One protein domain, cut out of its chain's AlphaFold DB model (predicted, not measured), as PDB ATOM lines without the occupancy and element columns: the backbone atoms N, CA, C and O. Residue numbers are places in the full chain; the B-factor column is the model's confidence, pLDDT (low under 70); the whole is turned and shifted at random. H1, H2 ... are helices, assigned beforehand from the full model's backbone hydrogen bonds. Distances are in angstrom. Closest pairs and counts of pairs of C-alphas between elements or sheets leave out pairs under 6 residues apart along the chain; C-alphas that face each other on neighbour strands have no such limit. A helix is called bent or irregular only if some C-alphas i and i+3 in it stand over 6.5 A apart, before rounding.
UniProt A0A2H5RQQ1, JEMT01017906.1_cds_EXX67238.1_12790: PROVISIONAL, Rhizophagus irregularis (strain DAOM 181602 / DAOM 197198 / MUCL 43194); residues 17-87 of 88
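What this domain is: This is residues 17 to 87 of the 88 residues of the protein "JEMT01017906.1_cds_EXX67238.1_12790: PROVISIONAL" of Rhizophagus irregularis (strain DAOM 181602 / DAOM 197198 / MUCL 43194) (UniProt A0A2H5RQQ1). The domain has little regular structure: a body mostly of loops holds one short helix, H1, and most of a second helix, H2, sticks out from one end as an arm, with residues 78 to 87 standing free. A loop around residues 33 to 42 makes the opposite end. The printed part has 71 residues with two named helices, H1 then H2, and no named strand; the class is all helix, with only 20 residues in named elements. It is compact, with a radius of gyration of the C-alphas of 12.8 A, but elongated, spanning 39 by 24 by 20 A.

How they stand to each other: Residues 17 to 50 hold no named element and lead to H1, residues 51 to 58. A long link of 16 residues joins it to H2, residues 75 to 86. H1 and H2 are apart. In both helices every O i to N i+4 pair is within hydrogen-bond range.

Where its parts are: H1 begins at C-alpha 51 (-35.879, -40.704, 34.918). H2, 16.1 A long, ends at C-alpha 86 (-57.727, -43.747, 14.569).

The domain as a whole: The C-alphas farthest apart, those of Thr 41 and Lys 87, are 39.6 A apart. The printed part has no cut. Residues 33 to 40 have pLDDT under 70.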
ATOM      1  N   TRP A  17     -49.607 -42.079  39.303       95.62
ATOM      2  CA  TRP A  17     -49.455 -40.685  38.902       95.62
ATOM      3  C   TRP A  17     -49.431 -39.742  40.098       95.62
ATOM      4  O   TRP A  17     -50.200 -39.894  41.047       95.62
ATOM      5  N   ILE A  18     -48.581 -38.725  40.003       94.88
ATOM      6  CA  ILE A  18     -48.456 -37.673  41.009       94.88
ATOM      7  C   ILE A  18     -49.116 -36.399  40.479       94.88
ATOM      8  O   ILE A  18     -49.074 -36.089  39.285       94.88
ATOM      9  N   ARG A  19     -49.770 -35.650  41.373       94.94
ATOM     10  CA  ARG A  19     -50.361 -34.355  41.036       94.94
ATOM     11  C   ARG A  19     -49.246 -33.329  40.842       94.94
ATOM     12  O   ARG A  19     -48.594 -32.934  41.803       94.94
ATOM     13  N   VAL A  20     -49.078 -32.869  39.608       94.94
ATOM     14  CA  VAL A  20     -48.041 -31.896  39.252       94.94
ATOM     15  C   VAL A  20     -48.440 -30.488  39.693       94.94
ATOM     16  O   VAL A  20     -49.539 -30.015  39.390       94.94
ATOM     17  N   ASP A  21     -47.527 -29.789  40.368       94.50
ATOM     18  CA  ASP A  21     -47.631 -28.345  40.586       94.50
ATOM     19  C   ASP A  21     -47.116 -27.596  39.351       94.50
ATOM     20  O   ASP A  21     -45.915 -27.406  39.164       94.50
ATOM     21  N   LYS A  22     -48.048 -27.136  38.513       91.69
ATOM     22  CA  LYS A  22     -47.752 -26.400  37.275       91.69
ATOM     23  C   LYS A  22     -47.050 -25.051  37.483       91.69
ATOM     24  O   LYS A  22     -46.603 -24.452  36.510       91.69
ATOM     25  N   ARG A  23     -47.004 -24.531  38.719       92.06
ATOM     26  CA  ARG A  23     -46.218 -23.329  39.043       92.06
ATOM     27  C   ARG A  23     -44.736 -23.657  39.203       92.06
ATOM     28  O   ARG A  23     -43.912 -22.786  38.963       92.06
ATOM     29  N   LYS A  24     -44.419 -24.893  39.596       92.94
ATOM     30  CA  LYS A  24     -43.052 -25.361  39.864       92.94
ATOM     31  C   LYS A  24     -42.451 -26.163  38.723       92.94
ATOM     32  O   LYS A  24     -41.241 -26.139  38.570       92.94
ATOM     33  N   TYR A  25     -43.271 -26.864  37.945       93.44
ATOM     34  CA  TYR A  25     -42.801 -27.804  36.931       93.44
ATOM     35  C   TYR A  25     -43.563 -27.664  35.619       93.44
ATOM     36  O   TYR A  25     -44.745 -27.300  35.602       93.44
ATOM     37  N   HIS A  26     -42.905 -28.010  34.514       92.56
ATOM     38  CA  HIS A  26     -43.595 -28.253  33.251       92.56
ATOM     39  C   HIS A  26     -44.583 -29.415  33.368       92.56
ATOM     40  O   HIS A  26     -44.473 -30.290  34.223       92.56
ATOM     41  N   LEU A  27     -45.600 -29.394  32.506       94.44
ATOM     42  CA  LEU A  27     -46.624 -30.440  32.462       94.44
ATOM     43  C   LEU A  27     -46.199 -31.646  31.622       94.44
ATOM     44  O   LEU A  27     -46.876 -32.672  31.675       94.44
ATOM     45  N   HIS A  28     -45.122 -31.521  30.847       94.31
ATOM     46  CA  HIS A  28     -44.526 -32.587  30.057       94.31
ATOM     47  C   HIS A  28     -43.005 -32.466  30.048       94.31
ATOM     48  O   HIS A  28     -42.433 -31.435  30.395       94.31
ATOM     49  N   VAL A  29     -42.352 -33.551  29.654       93.81
ATOM     50  CA  VAL A  29     -40.902 -33.586  29.471       93.81
ATOM     51  C   VAL A  29     -40.439 -32.707  28.307       93.81
ATOM     52  O   VAL A  29     -41.157 -32.553  27.314       93.81
ATOM     53  N   THR A  30     -39.212 -32.213  28.403       92.12
ATOM     54  CA  THR A  30     -38.454 -31.577  27.323       92.12
ATOM     55  C   THR A  30     -37.517 -32.607  26.697       92.12
ATOM     56  O   THR A  30     -36.904 -33.414  27.394       92.12
ATOM     57  N   ILE A  31     -37.420 -32.612  25.368       88.81
ATOM     58  CA  ILE A  31     -36.436 -33.417  24.634       88.81
ATOM     59  C   ILE A  31     -35.218 -32.513  24.440       88.81
ATOM     60  O   ILE A  31     -35.404 -31.390  23.980       88.81
ATOM     61  N   GLY A  32     -34.018 -32.975  24.806       72.88
ATOM     62  CA  GLY A  32     -32.773 -32.193  24.931       72.88
ATOM     63  C   GLY A  32     -32.208 -31.504  23.676       72.88
ATOM     64  O   GLY A  32     -30.998 -31.403  23.537       72.88
ATOM     65  N   SER A  33     -33.046 -31.023  22.755       62.41
ATOM     66  CA  SER A  33     -32.644 -30.284  21.554       62.41
ATOM     67  C   SER A  33     -33.215 -28.865  21.475       62.41
ATOM     68  O   SER A  33     -32.871 -28.144  20.539       62.41
ATOM     69  N   THR A  34     -34.084 -28.444  22.396       57.19
ATOM     70  CA  THR A  34     -34.739 -27.134  22.290       57.19
ATOM     71  C   THR A  34     -34.102 -26.142  23.259       57.19
ATOM     72  O   THR A  34     -34.526 -25.984  24.399       57.19
ATOM     73  N   THR A  35     -33.088 -25.439  22.764       54.06
ATOM     74  CA  THR A  35     -32.510 -24.206  23.327       54.06
ATOM     75  C   THR A  35     -33.513 -23.038  23.412       54.06
ATOM     76  O   THR A  35     -33.135 -21.944  23.809       54.06
ATOM     77  N   GLU A  36     -34.792 -23.235  23.068       55.53
ATOM     78  CA  GLU A  36     -35.802 -22.166  22.953       55.53
ATOM     79  C   GLU A  36     -36.566 -21.860  24.258       55.53
ATOM     80  O   GLU A  36     -37.403 -20.965  24.272       55.53
ATOM     81  N   LEU A  37     -36.285 -22.554  25.370       56.84
ATOM     82  CA  LEU A  37     -36.920 -22.312  26.682       56.84
ATOM     83  C   LEU A  37     -35.992 -21.610  27.692       56.84
ATOM     84  O   LEU A  37     -36.180 -21.751  28.895       56.84
ATOM     85  N   LEU A  38     -35.012 -20.838  27.212       56.28
ATOM     86  CA  LEU A  38     -34.027 -20.104  28.030       56.28
ATOM     87  C   LEU A  38     -34.634 -19.113  29.050       56.28
ATOM     88  O   LEU A  38     -33.902 -18.590  29.886       56.28
ATOM     89  N   GLU A  39     -35.944 -18.845  29.002       60.94
ATOM     90  CA  GLU A  39     -36.639 -18.013  29.996       60.94
ATOM     91  C   GLU A  39     -37.102 -18.786  31.245       60.94
ATOM     92  O   GLU A  39     -37.286 -18.181  32.300       60.94
ATOM     93  N   ASP A  40     -37.285 -20.111  31.161       63.41
ATOM     94  CA  ASP A  40     -37.689 -20.935  32.304       63.41
ATOM     95  C   ASP A  40     -36.448 -21.518  33.000       63.41
ATOM     96  O   ASP A  40     -35.575 -22.114  32.376       63.41
ATOM     97  N   THR A  41     -36.376 -21.369  34.322       70.75
ATOM     98  CA  THR A  41     -35.263 -21.878  35.141       70.75
ATOM     99  C   THR A  41     -35.096 -23.399  35.011       70.75
ATOM    100  O   THR A  41     -36.105 -24.117  35.002       70.75
ATOM    101  N   ASP A  42     -33.854 -23.897  35.068       74.56
ATOM    102  CA  ASP A  42     -33.494 -25.332  35.026       74.56
ATOM    103  C   ASP A  42     -34.307 -26.211  36.001       74.56
ATOM    104  O   ASP A  42     -34.569 -27.393  35.755       74.56
ATOM    105  N   GLU A  43     -34.772 -25.641  37.116       80.75
ATOM    106  CA  GLU A  43     -35.575 -26.353  38.112       80.75
ATOM    107  C   GLU A  43     -36.950 -26.789  37.588       80.75
ATOM    108  O   GLU A  43     -37.406 -27.893  37.907       80.75
ATOM    109  N   LYS A  44     -37.589 -25.964  36.751       89.69
ATOM    110  CA  LYS A  44     -38.944 -26.193  36.228       89.69
ATOM    111  C   LYS A  44     -38.958 -27.152  35.042       89.69
ATOM    112  O   LYS A  44     -39.942 -27.876  34.850       89.69
ATOM    113  N   ILE A  45     -37.862 -27.182  34.285       90.25
ATOM    114  CA  ILE A  45     -37.670 -28.068  33.139       90.25
ATOM    115  C   ILE A  45     -37.497 -29.504  33.632       90.25
ATOM    116  O   ILE A  45     -36.782 -29.784  34.597       90.25
ATOM    117  N   ILE A  46     -38.166 -30.445  32.972       92.75
ATOM    118  CA  ILE A  46     -38.027 -31.875  33.254       92.75
ATOM    119  C   ILE A  46     -37.569 -32.541  31.973       92.75
ATOM    120  O   ILE A  46     -38.331 -32.632  31.017       92.75
ATOM    121  N   TYR A  47     -36.333 -33.011  31.946       92.88
ATOM    122  CA  TYR A  47     -35.783 -33.658  30.766       92.88
ATOM    123  C   TYR A  47     -36.344 -35.070  30.588       92.88
ATOM    124  O   TYR A  47     -36.660 -35.767  31.556       92.88
ATOM    125  N   MET A  48     -36.489 -35.501  29.337       93.94
ATOM    126  CA  MET A  48     -36.948 -36.851  29.008       93.94
ATOM    127  C   MET A  48     -36.000 -37.908  29.586       93.94
ATOM    128  O   MET A  48     -36.448 -38.947  30.064       93.94
ATOM    129  N   GLU A  49     -34.703 -37.637  29.566       92.44
ATOM    130  CA  GLU A  49     -33.642 -38.490  30.091       92.44
ATOM    131  C   GLU A  49     -33.580 -38.530  31.627       92.44
ATOM    132  O   GLU A  49     -33.073 -39.502  32.185       92.44
ATOM    133  N   ASP A  50     -34.153 -37.543  32.327       94.31
ATOM    134  CA  ASP A  50     -34.142 -37.480  33.791       94.31
ATOM    135  C   ASP A  50     -35.241 -38.374  34.392       94.31
ATOM    136  O   ASP A  50     -36.334 -37.940  34.776       94.31
ATOM    137  N   LEU A  51     -34.958 -39.678  34.425       95.81
ATOM    138  CA  LEU A  51     -35.879 -40.704  34.918       95.81
ATOM    139  C   LEU A  51     -36.259 -40.491  36.386       95.81
ATOM    140  O   LEU A  51     -37.403 -40.750  36.771       95.81
ATOM    141  N   GLU A  52     -35.321 -40.011  37.202       96.81
ATOM    142  CA  GLU A  52     -35.546 -39.786  38.624       96.81
ATOM    143  C   GLU A  52     -36.516 -38.620  38.838       96.81
ATOM    144  O   GLU A  52     -37.543 -38.784  39.506       96.81
ATOM    145  N   LYS A  53     -36.260 -37.463  38.216       95.44
ATOM    146  CA  LYS A  53     -37.146 -36.297  38.312       95.44
ATOM    147  C   LYS A  53     -38.516 -36.595  37.714       95.44
ATOM    148  O   LYS A  53     -39.529 -36.270  38.330       95.44
ATOM    149  N   ARG A  54     -38.589 -37.303  36.582       96.88
ATOM    150  CA  ARG A  54     -39.867 -37.764  36.007       96.88
ATOM    151  C   ARG A  54     -40.642 -38.660  36.967       96.88
ATOM    152  O   ARG A  54     -41.848 -38.480  37.109       96.88
ATOM    153  N   THR A  55     -39.975 -39.590  37.649       97.00
ATOM    154  CA  THR A  55     -40.630 -40.467  38.632       97.00
ATOM    155  C   THR A  55     -41.189 -39.655  39.790       97.00
ATOM    156  O   THR A  55     -42.343 -39.837  40.168       97.00
ATOM    157  N   ARG A  56     -40.399 -38.716  40.322       96.94
ATOM    158  CA  ARG A  56     -40.799 -37.864  41.449       96.94
ATOM    159  C   ARG A  56     -41.936 -36.901  41.101       96.94
ATOM    160  O   ARG A  56     -42.771 -36.635  41.959       96.94
ATOM    161  N   ILE A  57     -41.965 -36.362  39.880       96.81
ATOM    162  CA  ILE A  57     -42.943 -35.333  39.494       96.81
ATOM    163  C   ILE A  57     -44.174 -35.921  38.814       96.81
ATOM    164  O   ILE A  57     -45.297 -35.541  39.140       96.81
ATOM    165  N   TYR A  58     -43.985 -36.832  37.863       97.19
ATOM    166  CA  TYR A  58     -45.081 -37.393  37.078       97.19
ATOM    167  C   TYR A  58     -45.591 -38.716  37.641       97.19
ATOM    168  O   TYR A  58     -46.748 -39.054  37.402       97.19
ATOM    169  N   GLY A  59     -44.784 -39.432  38.424       96.88
ATOM    170  CA  GLY A  59     -45.110 -40.771  38.904       96.88
ATOM    171  C   GLY A  59     -44.817 -41.858  37.870       96.88
ATOM    172  O   GLY A  59     -44.126 -41.620  36.875       96.88
ATOM    173  N   ILE A  60     -45.351 -43.059  38.097       96.75
ATOM    174  CA  ILE A  60     -45.116 -44.236  37.241       96.75
ATOM    175  C   ILE A  60     -46.349 -44.564  36.395       96.75
ATOM    176  O   ILE A  60     -47.475 -44.640  36.893       96.75
ATOM    177  N   CYS A  61     -46.112 -44.819  35.109       96.06
ATOM    178  CA  CYS A  61     -47.099 -45.347  34.184       96.06
ATOM    179  C   CYS A  61     -47.411 -46.800  34.519       96.06
ATOM    180  O   CYS A  61     -46.523 -47.644  34.457       96.06
ATOM    181  N   GLY A  62     -48.675 -47.120  34.783       94.06
ATOM    182  CA  GLY A  62     -49.093 -48.494  35.059       94.06
ATOM    183  C   GLY A  62     -48.911 -49.411  33.847       94.06
ATOM    184  O   GLY A  62     -48.522 -50.558  33.992       94.06
ATOM    185  N   GLU A  63     -49.135 -48.918  32.628       92.69
ATOM    186  CA  GLU A  63     -49.075 -49.757  31.418       92.69
ATOM    187  C   GLU A  63     -47.660 -50.187  31.018       92.69
ATOM    188  O   GLU A  63     -47.498 -51.173  30.300       92.69
ATOM    189  N   ARG A  64     -46.649 -49.410  31.413       91.00
ATOM    190  CA  ARG A  64     -45.248 -49.614  31.012       91.00
ATOM    191  C   ARG A  64     -44.297 -49.800  32.189       91.00
ATOM    192  O   ARG A  64     -43.169 -50.205  31.960       91.00
ATOM    193  N   TYR A  65     -44.733 -49.495  33.410       93.56
ATOM    194  CA  TYR A  65     -43.896 -49.438  34.613       93.56
ATOM    195  C   TYR A  65     -42.675 -48.513  34.466       93.56
ATOM    196  O   TYR A  65     -41.631 -48.725  35.071       93.56
ATOM    197  N   GLU A  66     -42.830 -47.451  33.672       95.06
ATOM    198  CA  GLU A  66     -41.821 -46.421  33.410       95.06
ATOM    199  C   GLU A  66     -42.289 -45.059  33.945       95.06
ATOM    200  O   GLU A  66     -43.497 -44.849  34.110       95.06
ATOM    201  N   PRO A  67     -41.378 -44.093  34.169       97.25
ATOM    202  CA  PRO A  67     -41.764 -42.756  34.598       97.25
ATOM    203  C   PRO A  67     -42.718 -42.088  33.605       97.25
ATOM    204  O   PRO A  67     -42.573 -42.226  32.386       97.25
ATOM    205  N   GLY A  68     -43.665 -41.301  34.106       96.75
ATOM    206  CA  GLY A  68     -44.530 -40.480  33.264       96.75
ATOM    207  C   GLY A  68     -43.725 -39.535  32.372       96.75
ATOM    208  O   GLY A  68     -42.576 -39.185  32.655       96.75
ATOM    209  N   THR A  69     -44.325 -39.125  31.260       96.69
ATOM    210  CA  THR A  69     -43.758 -38.085  30.384       96.69
ATOM    211  C   THR A  69     -44.519 -36.769  30.511       96.69
ATOM    212  O   THR A  69     -44.254 -35.834  29.759       96.69
ATOM    213  N   GLY A  70     -45.490 -36.712  31.421       95.81
ATOM    214  CA  GLY A  70     -46.261 -35.532  31.759       95.81
ATOM    215  C   GLY A  70     -47.285 -35.800  32.857       95.81
ATOM    216  O   GLY A  70     -47.432 -36.928  33.332       95.81
ATOM    217  N   SER A  71     -48.007 -34.754  33.255       96.12
ATOM    218  CA  SER A  71     -49.023 -34.807  34.310       96.12
ATOM    219  C   SER A  71     -50.103 -35.841  33.994       96.12
ATOM    220  O   SER A  71     -50.954 -35.613  33.137       96.12
ATOM    221  N   SER A  72     -50.085 -36.967  34.718       94.31
ATOM    222  CA  SER A  72     -50.980 -38.112  34.478       94.31
ATOM    223  C   SER A  72     -50.949 -38.623  33.030       94.31
ATOM    224  O   SER A  72     -51.963 -39.078  32.497       94.31
ATOM    225  N   TRP A  73     -49.788 -38.524  32.372       95.44
ATOM    226  CA  TRP A  73     -49.657 -38.779  30.943       95.44
ATOM    227  C   TRP A  73     -48.369 -39.526  30.581       95.44
ATOM    228  O   TRP A  73     -47.283 -39.269  31.104       95.44
ATOM    229  N   CYS A  74     -48.500 -40.446  29.624       96.06
ATOM    230  CA  CYS A  74     -47.415 -41.252  29.074       96.06
ATOM    231  C   CYS A  74     -47.466 -41.204  27.544       96.06
ATOM    232  O   CYS A  74     -48.404 -41.714  26.925       96.06
ATOM    233  N   ARG A  75     -46.447 -40.596  26.928       95.38
ATOM    234  CA  ARG A  75     -46.359 -40.361  25.483       95.38
ATOM    235  C   ARG A  75     -46.404 -41.669  24.684       95.38
ATOM    236  O   ARG A  75     -47.222 -41.735  23.769       95.38
ATOM    237  N   PRO A  76     -45.622 -42.722  25.015       93.94
ATOM    238  CA  PRO A  76     -45.716 -44.007  24.318       93.94
ATOM    239  C   PRO A  76     -47.103 -44.659  24.400       93.94
ATOM    240  O   PRO A  76     -47.610 -45.132  23.384       93.94
ATOM    241  N   CYS A  77     -47.738 -44.661  25.578       94.69
ATOM    242  CA  CYS A  77     -49.080 -45.228  25.752       94.69
ATOM    243  C   CYS A  77     -50.118 -44.465  24.936       94.69
ATOM    244  O   CYS A  77     -50.944 -45.066  24.252       94.69
ATOM    245  N   ASN A  78     -50.049 -43.133  24.960       92.75
ATOM    246  CA  ASN A  78     -50.977 -42.309  24.203       92.75
ATOM    247  C   ASN A  78     -50.785 -42.468  22.687       92.75
ATOM    248  O   ASN A  78     -51.765 -42.590  21.962       92.75
ATOM    249  N   ALA A  79     -49.539 -42.538  22.206       93.81
ATOM    250  CA  ALA A  79     -49.249 -42.784  20.793       93.81
ATOM    251  C   ALA A  79     -49.787 -44.146  20.323       93.81
ATOM    252  O   ALA A  79     -50.347 -44.238  19.232       93.81
ATOM    253  N   LYS A  80     -49.665 -45.189  21.156       93.19
ATOM    254  CA  LYS A  80     -50.257 -46.507  20.889       93.19
ATOM    255  C   LYS A  80     -51.781 -46.414  20.758       93.19
ATOM    256  O   LYS A  80     -52.318 -46.810  19.730       93.19
ATOM    257  N   ARG A  81     -52.454 -45.815  21.746       92.56
ATOM    258  CA  ARG A  81     -53.916 -45.626  21.736       92.56
ATOM    259  C   ARG A  81     -54.389 -44.822  20.536       92.56
ATOM    260  O   ARG A  81     -55.421 -45.130  19.960       92.56
ATOM    261  N   PHE A  82     -53.639 -43.791  20.154       92.81
ATOM    262  CA  PHE A  82     -53.970 -42.976  18.994       92.81
ATOM    263  C   PHE A  82     -53.935 -43.803  17.701       92.81
ATOM    264  O   PHE A  82     -54.891 -43.770  16.933       92.81
ATOM    265  N   LYS A  83     -52.892 -44.617  17.498       93.12
ATOM    266  CA  LYS A  83     -52.821 -45.535  16.350       93.12
ATOM    267  C   LYS A  83     -53.966 -46.553  16.350       93.12
ATOM    268  O   LYS A  83     -54.605 -46.752  15.323       93.12
ATOM    269  N   GLU A  84     -54.254 -47.153  17.504       92.38
ATOM    270  CA  GLU A  84     -55.317 -48.157  17.649       92.38
ATOM    271  C   GLU A  84     -56.720 -47.572  17.416       92.38
ATOM    272  O   GLU A  84     -57.544 -48.199  16.752       92.38
ATOM    273  N   ASN A  85     -56.983 -46.358  17.911       93.81
ATOM    274  CA  ASN A  85     -58.300 -45.727  17.825       93.81
ATOM    275  C   ASN A  85     -58.575 -45.078  16.463       93.81
ATOM    276  O   ASN A  85     -59.726 -45.058  16.031       93.81
ATOM    277  N   PHE A  86     -57.552 -44.534  15.796       92.44
ATOM    278  CA  PHE A  86     -57.727 -43.747  14.569       92.44
ATOM    279  C   PHE A  86     -57.245 -44.449  13.289       92.44
ATOM    280  O   PHE A  86     -57.477 -43.922  12.210       92.44
ATOM    281  N   LYS A  87     -56.670 -45.662  13.378       78.81
ATOM    282  CA  LYS A  87     -56.179 -46.459  12.229       78.81
ATOM    283  C   LYS A  87     -55.218 -45.688  11.303       78.81
ATOM    284  O   LYS A  87     -55.321 -45.799  10.082       78.81
TER     285      LYS A  87